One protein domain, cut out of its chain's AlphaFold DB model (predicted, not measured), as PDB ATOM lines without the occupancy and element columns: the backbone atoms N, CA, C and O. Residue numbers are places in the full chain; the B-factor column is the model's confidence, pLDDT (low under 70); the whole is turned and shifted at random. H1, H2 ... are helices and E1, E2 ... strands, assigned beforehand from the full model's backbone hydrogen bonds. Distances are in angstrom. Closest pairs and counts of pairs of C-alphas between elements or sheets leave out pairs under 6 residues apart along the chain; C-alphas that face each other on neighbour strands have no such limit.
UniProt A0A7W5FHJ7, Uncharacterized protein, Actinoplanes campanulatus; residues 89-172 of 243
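This is residues 89 to 172 of the 243 residues of an uncharacterized protein of Actinoplanes campanulatus (UniProt A0A7W5FHJ7). A small, twisted three-stranded sheet forms the middle, with helix H2 covering one face along E3. Helix H1 lies off the sheet near the last residues of H2, and the unnamed stretch of residues 89 to 111 runs round the outside. The printed part has 84 residues, with H1, E1, E2, H2 and E3 along the chain; the mixed sheet has the order E1, E2, E3. The class is mixed, helices and strands, with 38 residues in named elements, under half. It is compact, with a radius of gyration of the C-alphas of 12.1 A and spans of 32 by 24 by 23 A.

Find C-alpha 136 at (172.802, 107.827, 118.035); from there E2, residues 136 to 143, runs 22.1 A. E1 is residues 129 to 133, and E3, residues 163 to 167, ends at C-alpha 167 at (152.858, 116.354, 115.996). H2, residues 148 to 158, runs 15.6 A; H1, residues 112 to 120, begins at C-alpha 112 at (172.268, 127.154, 114.744).

Look first at hairpin E1 and E2, antiparallel, where N 138 and O 131 are 2.8 A apart, within hydrogen-bond range. E2 and E3 are parallel, with N 141 and O 164 within range at 2.8 A. E2, H2 and E3 make a strand-helix-strand unit, parallel strands joined through a helix, with a right-handed crossover. H2 is on the sheet at a height of 8.9 A, giving two layers, a helix over one face; its closest C-alphas to E3 are Arg 152 and Val 165, 5.7 A. H1 is only just not on the sheet, and only just touches H2, only at their ends: Val 114 and Ile 158 have the closest C-alphas, 6.8 A. Every O i to N i+4 pair is within range in H1, and 6 of 7 in H2.

Look to Gly 101 and Asp 123 for the C-alphas farthest apart, 32.8 A. The printed part has no cut, and no link between named elements is long. The pLDDT is under 70 at residue 89 and residues 107 to 110.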
ATOM      1  N   ASP A  89     162.875 113.966 131.942       58.78
ATOM      2  CA  ASP A  89     161.529 113.586 131.476       58.78
ATOM      3  C   ASP A  89     161.483 113.405 129.942       58.78
ATOM      4  O   ASP A  89     160.463 113.032 129.362       58.78
ATOM      5  N   LEU A  90     162.607 113.665 129.266       71.75
ATOM      6  CA  LEU A  90     162.832 113.313 127.882       71.75
ATOM      7  C   LEU A  90     162.721 111.793 127.708       71.75
ATOM      8  O   LEU A  90     163.369 111.030 128.423       71.75
ATOM      9  N   PRO A  91     161.936 111.333 126.727       76.50
ATOM     10  CA  PRO A  91     161.736 109.913 126.524       76.50
ATOM     11  C   PRO A  91     163.046 109.237 126.100       76.50
ATOM     12  O   PRO A  91     163.711 109.692 125.166       76.50
ATOM     13  N   ASP A  92     163.354 108.091 126.719       77.75
ATOM     14  CA  ASP A  92     164.469 107.201 126.337       77.75
ATOM     15  C   ASP A  92     164.365 106.698 124.888       77.75
ATOM     16  O   ASP A  92     165.323 106.192 124.308       77.75
ATOM     17  N   VAL A  93     163.167 106.785 124.304       85.50
ATOM     18  CA  VAL A  93     162.885 106.374 122.933       85.50
ATOM     19  C   VAL A  93     162.330 107.574 122.167       85.50
ATOM     20  O   VAL A  93     161.332 108.155 122.597       85.50
ATOM     21  N   PRO A  94     162.916 107.944 121.014       89.62
ATOM     22  CA  PRO A  94     162.375 109.004 120.174       89.62
ATOM     23  C   PRO A  94     160.929 108.679 119.766       89.62
ATOM     24  O   PRO A  94     160.621 107.525 119.454       89.62
ATOM     25  N   PRO A  95     160.041 109.681 119.680       92.19
ATOM     26  CA  PRO A  95     158.644 109.447 119.316       92.19
ATOM     27  C   PRO A  95     158.464 109.046 117.837       92.19
ATOM     28  O   PRO A  95     157.390 108.594 117.441       92.19
ATOM     29  N   CYS A  96     159.509 109.176 117.012       91.75
ATOM     30  CA  CYS A  96     159.528 108.711 115.627       91.75
ATOM     31  C   CYS A  96     160.086 107.288 115.499       91.75
ATOM     32  O   CYS A  96     161.049 106.940 116.186       91.75
ATOM     33  N   PRO A  97     159.599 106.496 114.525       92.06
ATOM     34  CA  PRO A  97     160.311 105.297 114.105       92.06
ATOM     35  C   PRO A  97     161.680 105.662 113.512       92.06
ATOM     36  O   PRO A  97     161.848 106.728 112.916       92.06
ATOM     37  N   ALA A  98     162.643 104.748 113.635       91.25
ATOM     38  CA  ALA A  98     163.941 104.911 112.991       91.25
ATOM     39  C   ALA A  98     163.789 104.990 111.457       91.25
ATOM     40  O   ALA A  98     162.972 104.256 110.885       91.25
ATOM     41  N   PRO A  99     164.574 105.839 110.772       89.69
ATOM     42  CA  PRO A  99     164.574 105.892 109.316       89.69
ATOM     43  C   PRO A  99     165.115 104.586 108.715       89.69
ATOM     44  O   PRO A  99     165.716 103.751 109.398       89.69
ATOM     45  N   ALA A 100     164.927 104.402 107.406       88.56
ATOM     46  CA  ALA A 100     165.521 103.273 106.696       88.56
ATOM     47  C   ALA A 100     167.054 103.304 106.846       88.56
ATOM     48  O   ALA A 100     167.688 104.301 106.512       88.56
ATOM     49  N   GLY A 101     167.639 102.213 107.351       89.44
ATOM     50  CA  GLY A 101     169.065 102.149 107.703       89.44
ATOM     51  C   GLY A 101     169.379 102.438 109.177       89.44
ATOM     52  O   GLY A 101     170.521 102.249 109.581       89.44
ATOM     53  N   GLY A 102     168.377 102.801 109.984       92.12
ATOM     54  CA  GLY A 102     168.523 103.061 111.416       92.12
ATOM     55  C   GLY A 102     168.969 104.488 111.742       92.12
ATOM     56  O   GLY A 102     169.252 105.294 110.855       92.12
ATOM     57  N   TRP A 103     169.014 104.803 113.037       93.19
ATOM     58  CA  TRP A 103     169.615 106.043 113.526       93.19
ATOM     59  C   TRP A 103     171.134 105.964 113.386       93.19
ATOM     60  O   TRP A 103     171.735 104.948 113.733       93.19
ATOM     61  N   ARG A 104     171.751 107.014 112.845       90.12
ATOM     62  CA  ARG A 104     173.203 107.061 112.642       90.12
ATOM     63  C   ARG A 104     173.910 107.437 113.936       90.12
ATOM     64  O   ARG A 104     173.426 108.298 114.663       90.12
ATOM     65  N   ASP A 105     175.075 106.863 114.186       89.12
ATOM     66  CA  ASP A 105     175.965 107.380 115.227       89.12
ATOM     67  C   ASP A 105     176.337 108.837 114.888       89.12
ATOM     68  O   ASP A 105     176.548 109.164 113.715       89.12
ATOM     69  N   GLY A 106     176.380 109.721 115.884       70.75
ATOM     70  CA  GLY A 106     176.616 111.150 115.659       70.75
ATOM     71  C   GLY A 106     177.202 111.859 116.877       70.75
ATOM     72  O   GLY A 106     177.056 111.386 118.001       70.75
ATOM     73  N   GLU A 107     177.876 112.983 116.631       64.62
ATOM     74  CA  GLU A 107     178.439 113.858 117.668       64.62
ATOM     75  C   GLU A 107     177.428 114.921 118.134       64.62
ATOM     76  O   GLU A 107     176.425 115.203 117.474       64.62
ATOM     77  N   ASP A 108     177.708 115.523 119.290       60.66
ATOM     78  CA  ASP A 108     176.892 116.560 119.914       60.66
ATOM     79  C   ASP A 108     176.904 117.863 119.111       60.66
ATOM     80  O   ASP A 108     177.869 118.623 119.188       60.66
ATOM     81  N   TRP A 109     175.810 118.189 118.419       59.78
ATOM     82  CA  TRP A 109     175.547 119.575 118.028       59.78
ATOM     83  C   TRP A 109     174.071 119.833 117.694       59.78
ATOM     84  O   TRP A 109     173.399 119.028 117.054       59.78
ATOM     85  N   VAL A 110     173.567 120.987 118.133       62.38
ATOM     86  CA  VAL A 110     172.368 121.614 117.563       62.38
ATOM     87  C   VAL A 110     172.876 122.611 116.524       62.38
ATOM     88  O   VAL A 110     173.662 123.498 116.855       62.38
ATOM     89  N   ASP A 111     172.484 122.438 115.263       74.06
ATOM     90  CA  ASP A 111     172.825 123.381 114.195       74.06
ATOM     91  C   ASP A 111     172.107 124.711 114.464       74.06
ATOM     92  O   ASP A 111     170.878 124.736 114.552       74.06
ATOM     93  N   GLY A 112     172.850 125.818 114.561       85.56
ATOM     94  CA  GLY A 112     172.268 127.154 114.744       85.56
ATOM     95  C   GLY A 112     171.229 127.511 113.674       85.56
ATOM     96  O   GLY A 112     170.297 128.253 113.947       85.56
ATOM     97  N   ARG A 113     171.303 126.904 112.480       90.56
ATOM     98  CA  ARG A 113     170.284 127.078 111.430       90.56
ATOM     99  C   ARG A 113     168.931 126.475 111.795       90.56
ATOM    100  O   ARG A 113     167.906 126.983 111.348       90.56
ATOM    101  N   VAL A 114     168.917 125.373 112.548       92.75
ATOM    102  CA  VAL A 114     167.664 124.791 113.046       92.75
ATOM    103  C   VAL A 114     167.072 125.711 114.094       92.75
ATOM    104  O   VAL A 114     165.895 126.036 113.996       92.75
ATOM    105  N   ASP A 115     167.893 126.174 115.034       92.88
ATOM    106  CA  ASP A 115     167.470 127.125 116.061       92.88
ATOM    107  C   ASP A 115     166.852 128.394 115.446       92.88
ATOM    108  O   ASP A 115     165.711 128.738 115.758       92.88
ATOM    109  N   ASP A 116     167.536 129.006 114.471       95.38
ATOM    110  CA  ASP A 116     167.039 130.164 113.719       95.38
ATOM    111  C   ASP A 116     165.692 129.874 113.032       95.38
ATOM    112  O   ASP A 116     164.775 130.701 113.056       95.38
ATOM    113  N   TYR A 117     165.549 128.699 112.405       96.81
ATOM    114  CA  TYR A 117     164.315 128.313 111.721       96.81
ATOM    115  C   TYR A 117     163.150 128.141 112.699       96.81
ATOM    116  O   TYR A 117     162.050 128.628 112.420       96.81
ATOM    117  N   LEU A 118     163.377 127.461 113.826       97.12
ATOM    118  CA  LEU A 118     162.352 127.233 114.843       97.12
ATOM    119  C   LEU A 118     161.890 128.560 115.452       97.12
ATOM    120  O   LEU A 118     160.687 128.799 115.525       97.12
ATOM    121  N   HIS A 119     162.816 129.466 115.774       96.25
ATOM    122  CA  HIS A 119     162.481 130.794 116.296       96.25
ATOM    123  C   HIS A 119     161.783 131.690 115.261       96.25
ATOM    124  O   HIS A 119     160.857 132.427 115.603       96.25
ATOM    125  N   ALA A 120     162.136 131.597 113.975       97.81
ATOM    126  CA  ALA A 120     161.410 132.301 112.912       97.81
ATOM    127  C   ALA A 120     159.948 131.828 112.762       97.81
ATOM    128  O   ALA A 120     159.118 132.544 112.200       97.81
ATOM    129  N   HIS A 121     159.631 130.640 113.280       98.06
ATOM    130  CA  HIS A 121     158.306 130.025 113.264       98.06
ATOM    131  C   HIS A 121     157.846 129.671 114.685       98.06
ATOM    132  O   HIS A 121     157.177 128.658 114.889       98.06
ATOM    133  N   ALA A 122     158.196 130.503 115.669       97.75
ATOM    134  CA  ALA A 122     158.069 130.190 117.091       97.75
ATOM    135  C   ALA A 122     156.640 129.857 117.564       97.75
ATOM    136  O   ALA A 122     156.477 129.243 118.611       97.75
ATOM    137  N   ASP A 123     155.595 130.220 116.813       97.88
ATOM    138  CA  ASP A 123     154.202 129.844 117.109       97.88
ATOM    139  C   ASP A 123     153.853 128.386 116.728       97.88
ATOM    140  O   ASP A 123     152.826 127.853 117.154       97.88
ATOM    141  N   GLN A 124     154.683 127.736 115.908       98.06
ATOM    142  CA  GLN A 124     154.427 126.406 115.337       98.06
ATOM    143  C   GLN A 124     155.151 125.281 116.070       98.06
ATOM    144  O   GLN A 124     154.686 124.141 116.048       98.06
ATOM    145  N   PHE A 125     156.267 125.589 116.726       98.12
ATOM    146  CA  PHE A 125     157.173 124.601 117.305       98.12
ATOM    147  C   PHE A 125     157.273 124.751 118.818       98.12
ATOM    148  O   PHE A 125     157.220 125.877 119.309       98.12
ATOM    149  N   ALA A 126     157.440 123.641 119.536       95.56
ATOM    150  CA  ALA A 126     157.938 123.657 120.913       95.56
ATOM    151  C   ALA A 126     159.473 123.765 120.931       95.56
ATOM    152  O   ALA A 126     160.119 123.644 119.884       95.56
ATOM    153  N   GLN A 127     160.059 123.966 122.117       92.12
ATOM    154  CA  GLN A 127     161.512 123.889 122.278       92.12
ATOM    155  C   GLN A 127     162.020 122.508 121.842       92.12
ATOM    156  O   GLN A 127     161.480 121.486 122.280       92.12
ATOM    157  N   PRO A 128     163.039 122.438 120.971       93.38
ATOM    158  CA  PRO A 128     163.570 121.160 120.537       93.38
ATOM    159  C   PRO A 128     164.351 120.498 121.674       93.38
ATOM    160  O   PRO A 128     164.986 121.162 122.493       93.38
ATOM    161  N   PHE A 129     164.389 119.170 121.675       90.75
ATOM    162  CA  PHE A 129     165.214 118.411 122.611       90.75
ATOM    163  C   PHE A 129     165.993 117.312 121.897       90.75
ATOM    164  O   PHE A 129     165.699 116.943 120.760       90.75
ATOM    165  N   ALA A 130     167.014 116.784 122.564       89.12
ATOM    166  CA  ALA A 130     167.774 115.648 122.068       89.12
ATOM    167  C   ALA A 130     167.497 114.409 122.921       89.12
ATOM    168  O   ALA A 130     167.530 114.479 124.146       89.12
ATOM    169  N   THR A 131     167.267 113.277 122.264       89.38
ATOM    170  CA  THR A 131     167.232 111.947 122.894       89.38
ATOM    171  C   THR A 131     168.281 111.036 122.254       89.38
ATOM    172  O   THR A 131     168.896 111.404 121.247       89.38
ATOM    173  N   HIS A 132     168.511 109.858 122.835       87.50
ATOM    174  CA  HIS A 132     169.557 108.934 122.413       87.50
ATOM    175  C   HIS A 132     169.032 107.511 122.237       87.50
ATOM    176  O   HIS A 132     168.267 107.008 123.052       87.50
ATOM    177  N   VAL A 133     169.503 106.828 121.195       88.19
ATOM    178  CA  VAL A 133     169.316 105.383 121.012       88.19
ATOM    179  C   VAL A 133     170.681 104.762 120.749       88.19
ATOM    180  O   VAL A 133     171.242 104.900 119.663       88.19
ATOM    181  N   GLY A 134     171.242 104.083 121.752       88.44
ATOM    182  CA  GLY A 134     172.640 103.647 121.692       88.44
ATOM    183  C   GLY A 134     173.577 104.855 121.602       88.44
ATOM    184  O   GLY A 134     173.504 105.743 122.444       88.44
ATOM    185  N   ASN A 135     174.423 104.900 120.570       88.06
ATOM    186  CA  ASN A 135     175.321 106.035 120.305       88.06
ATOM    187  C   ASN A 135     174.701 107.093 119.377       88.06
ATOM    188  O   ASN A 135     175.348 108.086 119.046       88.06
ATOM    189  N   ALA A 136     173.469 106.884 118.910       89.50
ATOM    190  CA  ALA A 136     172.802 107.827 118.035       89.50
ATOM    191  C   ALA A 136     172.110 108.914 118.858       89.50
ATOM    192  O   ALA A 136     171.199 108.620 119.629       89.50
ATOM    193  N   ARG A 137     172.499 110.171 118.647       88.25
ATOM    194  CA  ARG A 137     171.770 111.347 119.132       88.25
ATOM    195  C   ARG A 137     170.708 111.748 118.116       88.25
ATOM    196  O   ARG A 137     170.984 111.743 116.918       88.25
ATOM    197  N   ILE A 138     169.507 112.080 118.573       91.81
ATOM    198  CA  ILE A 138     168.340 112.360 117.730       91.81
ATOM    199  C   ILE A 138     167.742 113.688 118.166       91.81
ATOM    200  O   ILE A 138     167.323 113.827 119.314       91.81
ATOM    201  N   LEU A 139     167.688 114.649 117.247       93.38
ATOM    202  CA  LEU A 139     166.996 115.912 117.468       93.38
ATOM    203  C   LEU A 139     165.496 115.688 117.287       93.38
ATOM    204  O   LEU A 139     165.050 115.322 116.198       93.38
ATOM    205  N   VAL A 140     164.732 115.906 118.347       94.88
ATOM    206  CA  VAL A 140     163.274 115.856 118.327       94.88
ATOM    207  C   VAL A 140     162.745 117.280 118.222       94.88
ATOM    208  O   VAL A 140     163.075 118.146 119.029       94.88
ATOM    209  N   VAL A 141     161.927 117.509 117.199       96.31
ATOM    210  CA  VAL A 141     161.201 118.753 116.974       96.31
ATOM    211  C   VAL A 141     159.714 118.451 117.020       96.31
ATOM    212  O   VAL A 141     159.189 117.652 116.238       96.31
ATOM    213  N   GLU A 142     159.030 119.124 117.929       97.12
ATOM    214  CA  GLU A 142     157.599 118.983 118.118       97.12
ATOM    215  C   GLU A 142     156.855 120.128 117.431       97.12
ATOM    216  O   GLU A 142     157.124 121.306 117.671       97.12
ATOM    217  N   VAL A 143     155.908 119.778 116.563       98.19
ATOM    218  CA  VAL A 143     155.022 120.716 115.869       98.19
ATOM    219  C   VAL A 143     153.737 120.830 116.678       98.19
ATOM    220  O   VAL A 143     152.889 119.933 116.648       98.19
ATOM    221  N   VAL A 144     153.600 121.924 117.421       97.56
ATOM    222  CA  VAL A 144     152.433 122.186 118.276       97.56
ATOM    223  C   VAL A 144     151.263 122.768 117.489       97.56
ATOM    224  O   VAL A 144     150.102 122.577 117.859       97.56
ATOM    225  N   SER A 145     151.553 123.445 116.373       97.31
ATOM    226  CA  SER A 145     150.552 123.929 115.427       97.31
ATOM    227  C   SER A 145     151.098 123.949 113.991       97.31
ATOM    228  O   SER A 145     152.276 124.218 113.774       97.31
ATOM    229  N   GLY A 146     150.247 123.660 112.999       95.75
ATOM    230  CA  GLY A 146     150.624 123.653 111.578       95.75
ATOM    231  C   GLY A 146     150.729 122.260 110.945       95.75
ATOM    232  O   GLY A 146     150.208 121.278 111.474       95.75
ATOM    233  N   ASP A 147     151.359 122.197 109.767       97.56
ATOM    234  CA  ASP A 147     151.534 120.973 108.975       97.56
ATOM    235  C   ASP A 147     152.884 120.306 109.293       97.56
ATOM    236  O   ASP A 147     153.959 120.848 109.019       97.56
ATOM    237  N   VAL A 148     152.819 119.108 109.878       97.69
ATOM    238  CA  VAL A 148     153.990 118.337 110.324       97.69
ATOM    239  C   VAL A 148     154.842 117.854 109.153       97.69
ATOM    240  O   VAL A 148     156.066 117.801 109.274       97.69
ATOM    241  N   ASP A 149     154.233 117.513 108.017       97.44
ATOM    242  CA  ASP A 149     154.964 117.029 106.848       97.44
ATOM    243  C   ASP A 149     155.688 118.182 106.148       97.44
ATOM    244  O   ASP A 149     156.848 118.033 105.748       97.44
ATOM    245  N   GLN A 150     155.061 119.361 106.076       97.94
ATOM    246  CA  GLN A 150     155.721 120.580 105.605       97.94
ATOM    247  C   GLN A 150     156.895 120.964 106.514       97.94
ATOM    248  O   GLN A 150     157.992 121.234 106.018       97.94
ATOM    249  N   ALA A 151     156.686 120.957 107.834       97.75
ATOM    250  CA  ALA A 151     157.735 121.237 108.808       97.75
ATOM    251  C   ALA A 151     158.900 120.247 108.683       97.75
ATOM    252  O   ALA A 151     160.060 120.657 108.626       97.75
ATOM    253  N   ARG A 152     158.601 118.947 108.562       96.88
ATOM    254  CA  ARG A 152     159.605 117.901 108.345       96.88
ATOM    255  C   ARG A 152     160.411 118.154 107.077       96.88
ATOM    256  O   ARG A 152     161.634 118.117 107.135       96.88
ATOM    257  N   ALA A 153     159.750 118.438 105.955       96.88
ATOM    258  CA  ALA A 153     160.432 118.713 104.695       96.88
ATOM    259  C   ALA A 153     161.374 119.926 104.797       96.88
ATOM    260  O   ALA A 153     162.510 119.860 104.325       96.88
ATOM    261  N   ALA A 154     160.932 121.008 105.445       97.00
ATOM    262  CA  ALA A 154     161.744 122.204 105.654       97.00
ATOM    263  C   ALA A 154     162.950 121.937 106.572       97.00
ATOM    264  O   ALA A 154     164.073 122.310 106.236       97.00
ATOM    265  N   LEU A 155     162.740 121.236 107.688       96.00
ATOM    266  CA  LEU A 155     163.797 120.909 108.647       96.00
ATOM    267  C   LEU A 155     164.821 119.928 108.062       96.00
ATOM    268  O   LEU A 155     166.018 120.134 108.227       96.00
ATOM    269  N   THR A 156     164.396 118.910 107.307       93.94
ATOM    270  CA  THR A 156     165.313 117.994 106.598       93.94
ATOM    271  C   THR A 156     166.165 118.713 105.547       93.94
ATOM    272  O   THR A 156     167.284 118.287 105.270       93.94
ATOM    273  N   ALA A 157     165.681 119.817 104.969       94.94
ATOM    274  CA  ALA A 157     166.471 120.604 104.024       94.94
ATOM    275  C   ALA A 157     167.641 121.356 104.691       94.94
ATOM    276  O   ALA A 157     168.613 121.687 104.008       94.94
ATOM    277  N   ILE A 158     167.564 121.623 106.001       94.12
ATOM    278  CA  ILE A 158     168.587 122.374 106.750       94.12
ATOM    279  C   ILE A 158     169.381 121.511 107.737       94.12
ATOM    280  O   ILE A 158     170.538 121.829 108.008       94.12
ATOM    281  N   TYR A 159     168.809 120.404 108.214       91.56
ATOM    282  CA  TYR A 159     169.409 119.493 109.180       91.56
ATOM    283  C   TYR A 159     169.567 118.099 108.575       91.56
ATOM    284  O   TYR A 159     168.592 117.393 108.309       91.56
ATOM    285  N   ALA A 160     170.821 117.717 108.347       86.88
ATOM    286  CA  ALA A 160     171.163 116.498 107.628       86.88
ATOM    287  C   ALA A 160     171.345 115.276 108.539       86.88
ATOM    288  O   ALA A 160     171.591 114.199 108.003       86.88
ATOM    289  N   ASP A 161     171.255 115.422 109.865       89.94
ATOM    290  CA  ASP A 161     171.490 114.358 110.853       89.94
ATOM    291  C   ASP A 161     170.185 113.684 111.316       89.94
ATOM    292  O   ASP A 161     169.161 113.740 110.633       89.94
ATOM    293  N   ASN A 162     170.221 112.938 112.424       92.69
ATOM    294  CA  ASN A 162     169.055 112.224 112.940       92.69
ATOM    295  C   ASN A 162     167.988 113.208 113.427       92.69
ATOM    296  O   ASN A 162     168.118 113.803 114.499       92.69
ATOM    297  N   LEU A 163     166.932 113.356 112.634       93.38
ATOM    298  CA  LEU A 163     165.807 114.234 112.909       93.38
ATOM    299  C   LEU A 163     164.546 113.415 113.164       93.38
ATOM    300  O   LEU A 163     164.192 112.532 112.379       93.38
ATOM    301  N   CYS A 164     163.830 113.771 114.216       95.44
ATOM    302  CA  CYS A 164     162.493 113.298 114.496       95.44
ATOM    303  C   CYS A 164     161.545 114.498 114.556       95.44
ATOM    304  O   CYS A 164     161.645 115.316 115.460       95.44
ATOM    305  N   VAL A 165     160.629 114.610 113.588       96.94
ATOM    306  CA  VAL A 165     159.591 115.654 113.582       96.94
ATOM    307  C   VAL A 165     158.234 115.010 113.814       96.94
ATOM    308  O   VAL A 165     157.816 114.158 113.015       96.94
ATOM    309  N   VAL A 166     157.555 115.422 114.884       97.12
ATOM    310  CA  VAL A 166     156.279 114.848 115.336       97.12
ATOM    311  C   VAL A 166     155.230 115.917 115.599       97.12
ATOM    312  O   VAL A 166     155.550 117.072 115.857       97.12
ATOM    313  N   ALA A 167     153.961 115.519 115.541       97.25
ATOM    314  CA  ALA A 167     152.858 116.354 115.996       97.25
ATOM    315  C   ALA A 167     152.776 116.315 117.527       97.25
ATOM    316  O   ALA A 167     152.716 115.225 118.097       97.25
ATOM    317  N   ALA A 168     152.687 117.478 118.167       95.31
ATOM    318  CA  ALA A 168     152.461 117.616 119.606       95.31
ATOM    319  C   ALA A 168     151.322 118.619 119.882       95.31
ATOM    320  O   ALA A 168     151.532 119.674 120.486       95.31
ATOM    321  N   PRO A 169     150.097 118.348 119.389       93.50
ATOM    322  CA  PRO A 169     148.989 119.279 119.547       93.50
ATOM    323  C   PRO A 169     148.677 119.511 121.029       93.50
ATOM    324  O   PRO A 169     148.569 118.566 121.807       93.50
ATOM    325  N   GLY A 170     148.492 120.778 121.401       88.12
ATOM    326  CA  GLY A 170     148.251 121.183 122.789       88.12
ATOM    327  C   GLY A 170     149.519 121.420 123.616       88.12
ATOM    328  O   GLY A 170     149.392 121.876 124.748       88.12
ATOM    329  N   GLY A 171     150.707 121.163 123.056       90.06
ATOM    330  CA  GLY A 171     151.976 121.589 123.644       90.06
ATOM    331  C   GLY A 171     152.164 123.111 123.622       90.06
ATOM    332  O   GLY A 171     151.397 123.851 122.995       90.06
ATOM    333  N   HIS A 172     153.206 123.584 124.304       92.69
ATOM    334  CA  HIS A 172     153.565 125.000 124.350       92.69
ATOM    335  C   HIS A 172     154.518 125.346 123.213       92.69
ATOM    336  O   HIS A 172     155.507 124.659 122.984       92.69
TER     337      HIS A 172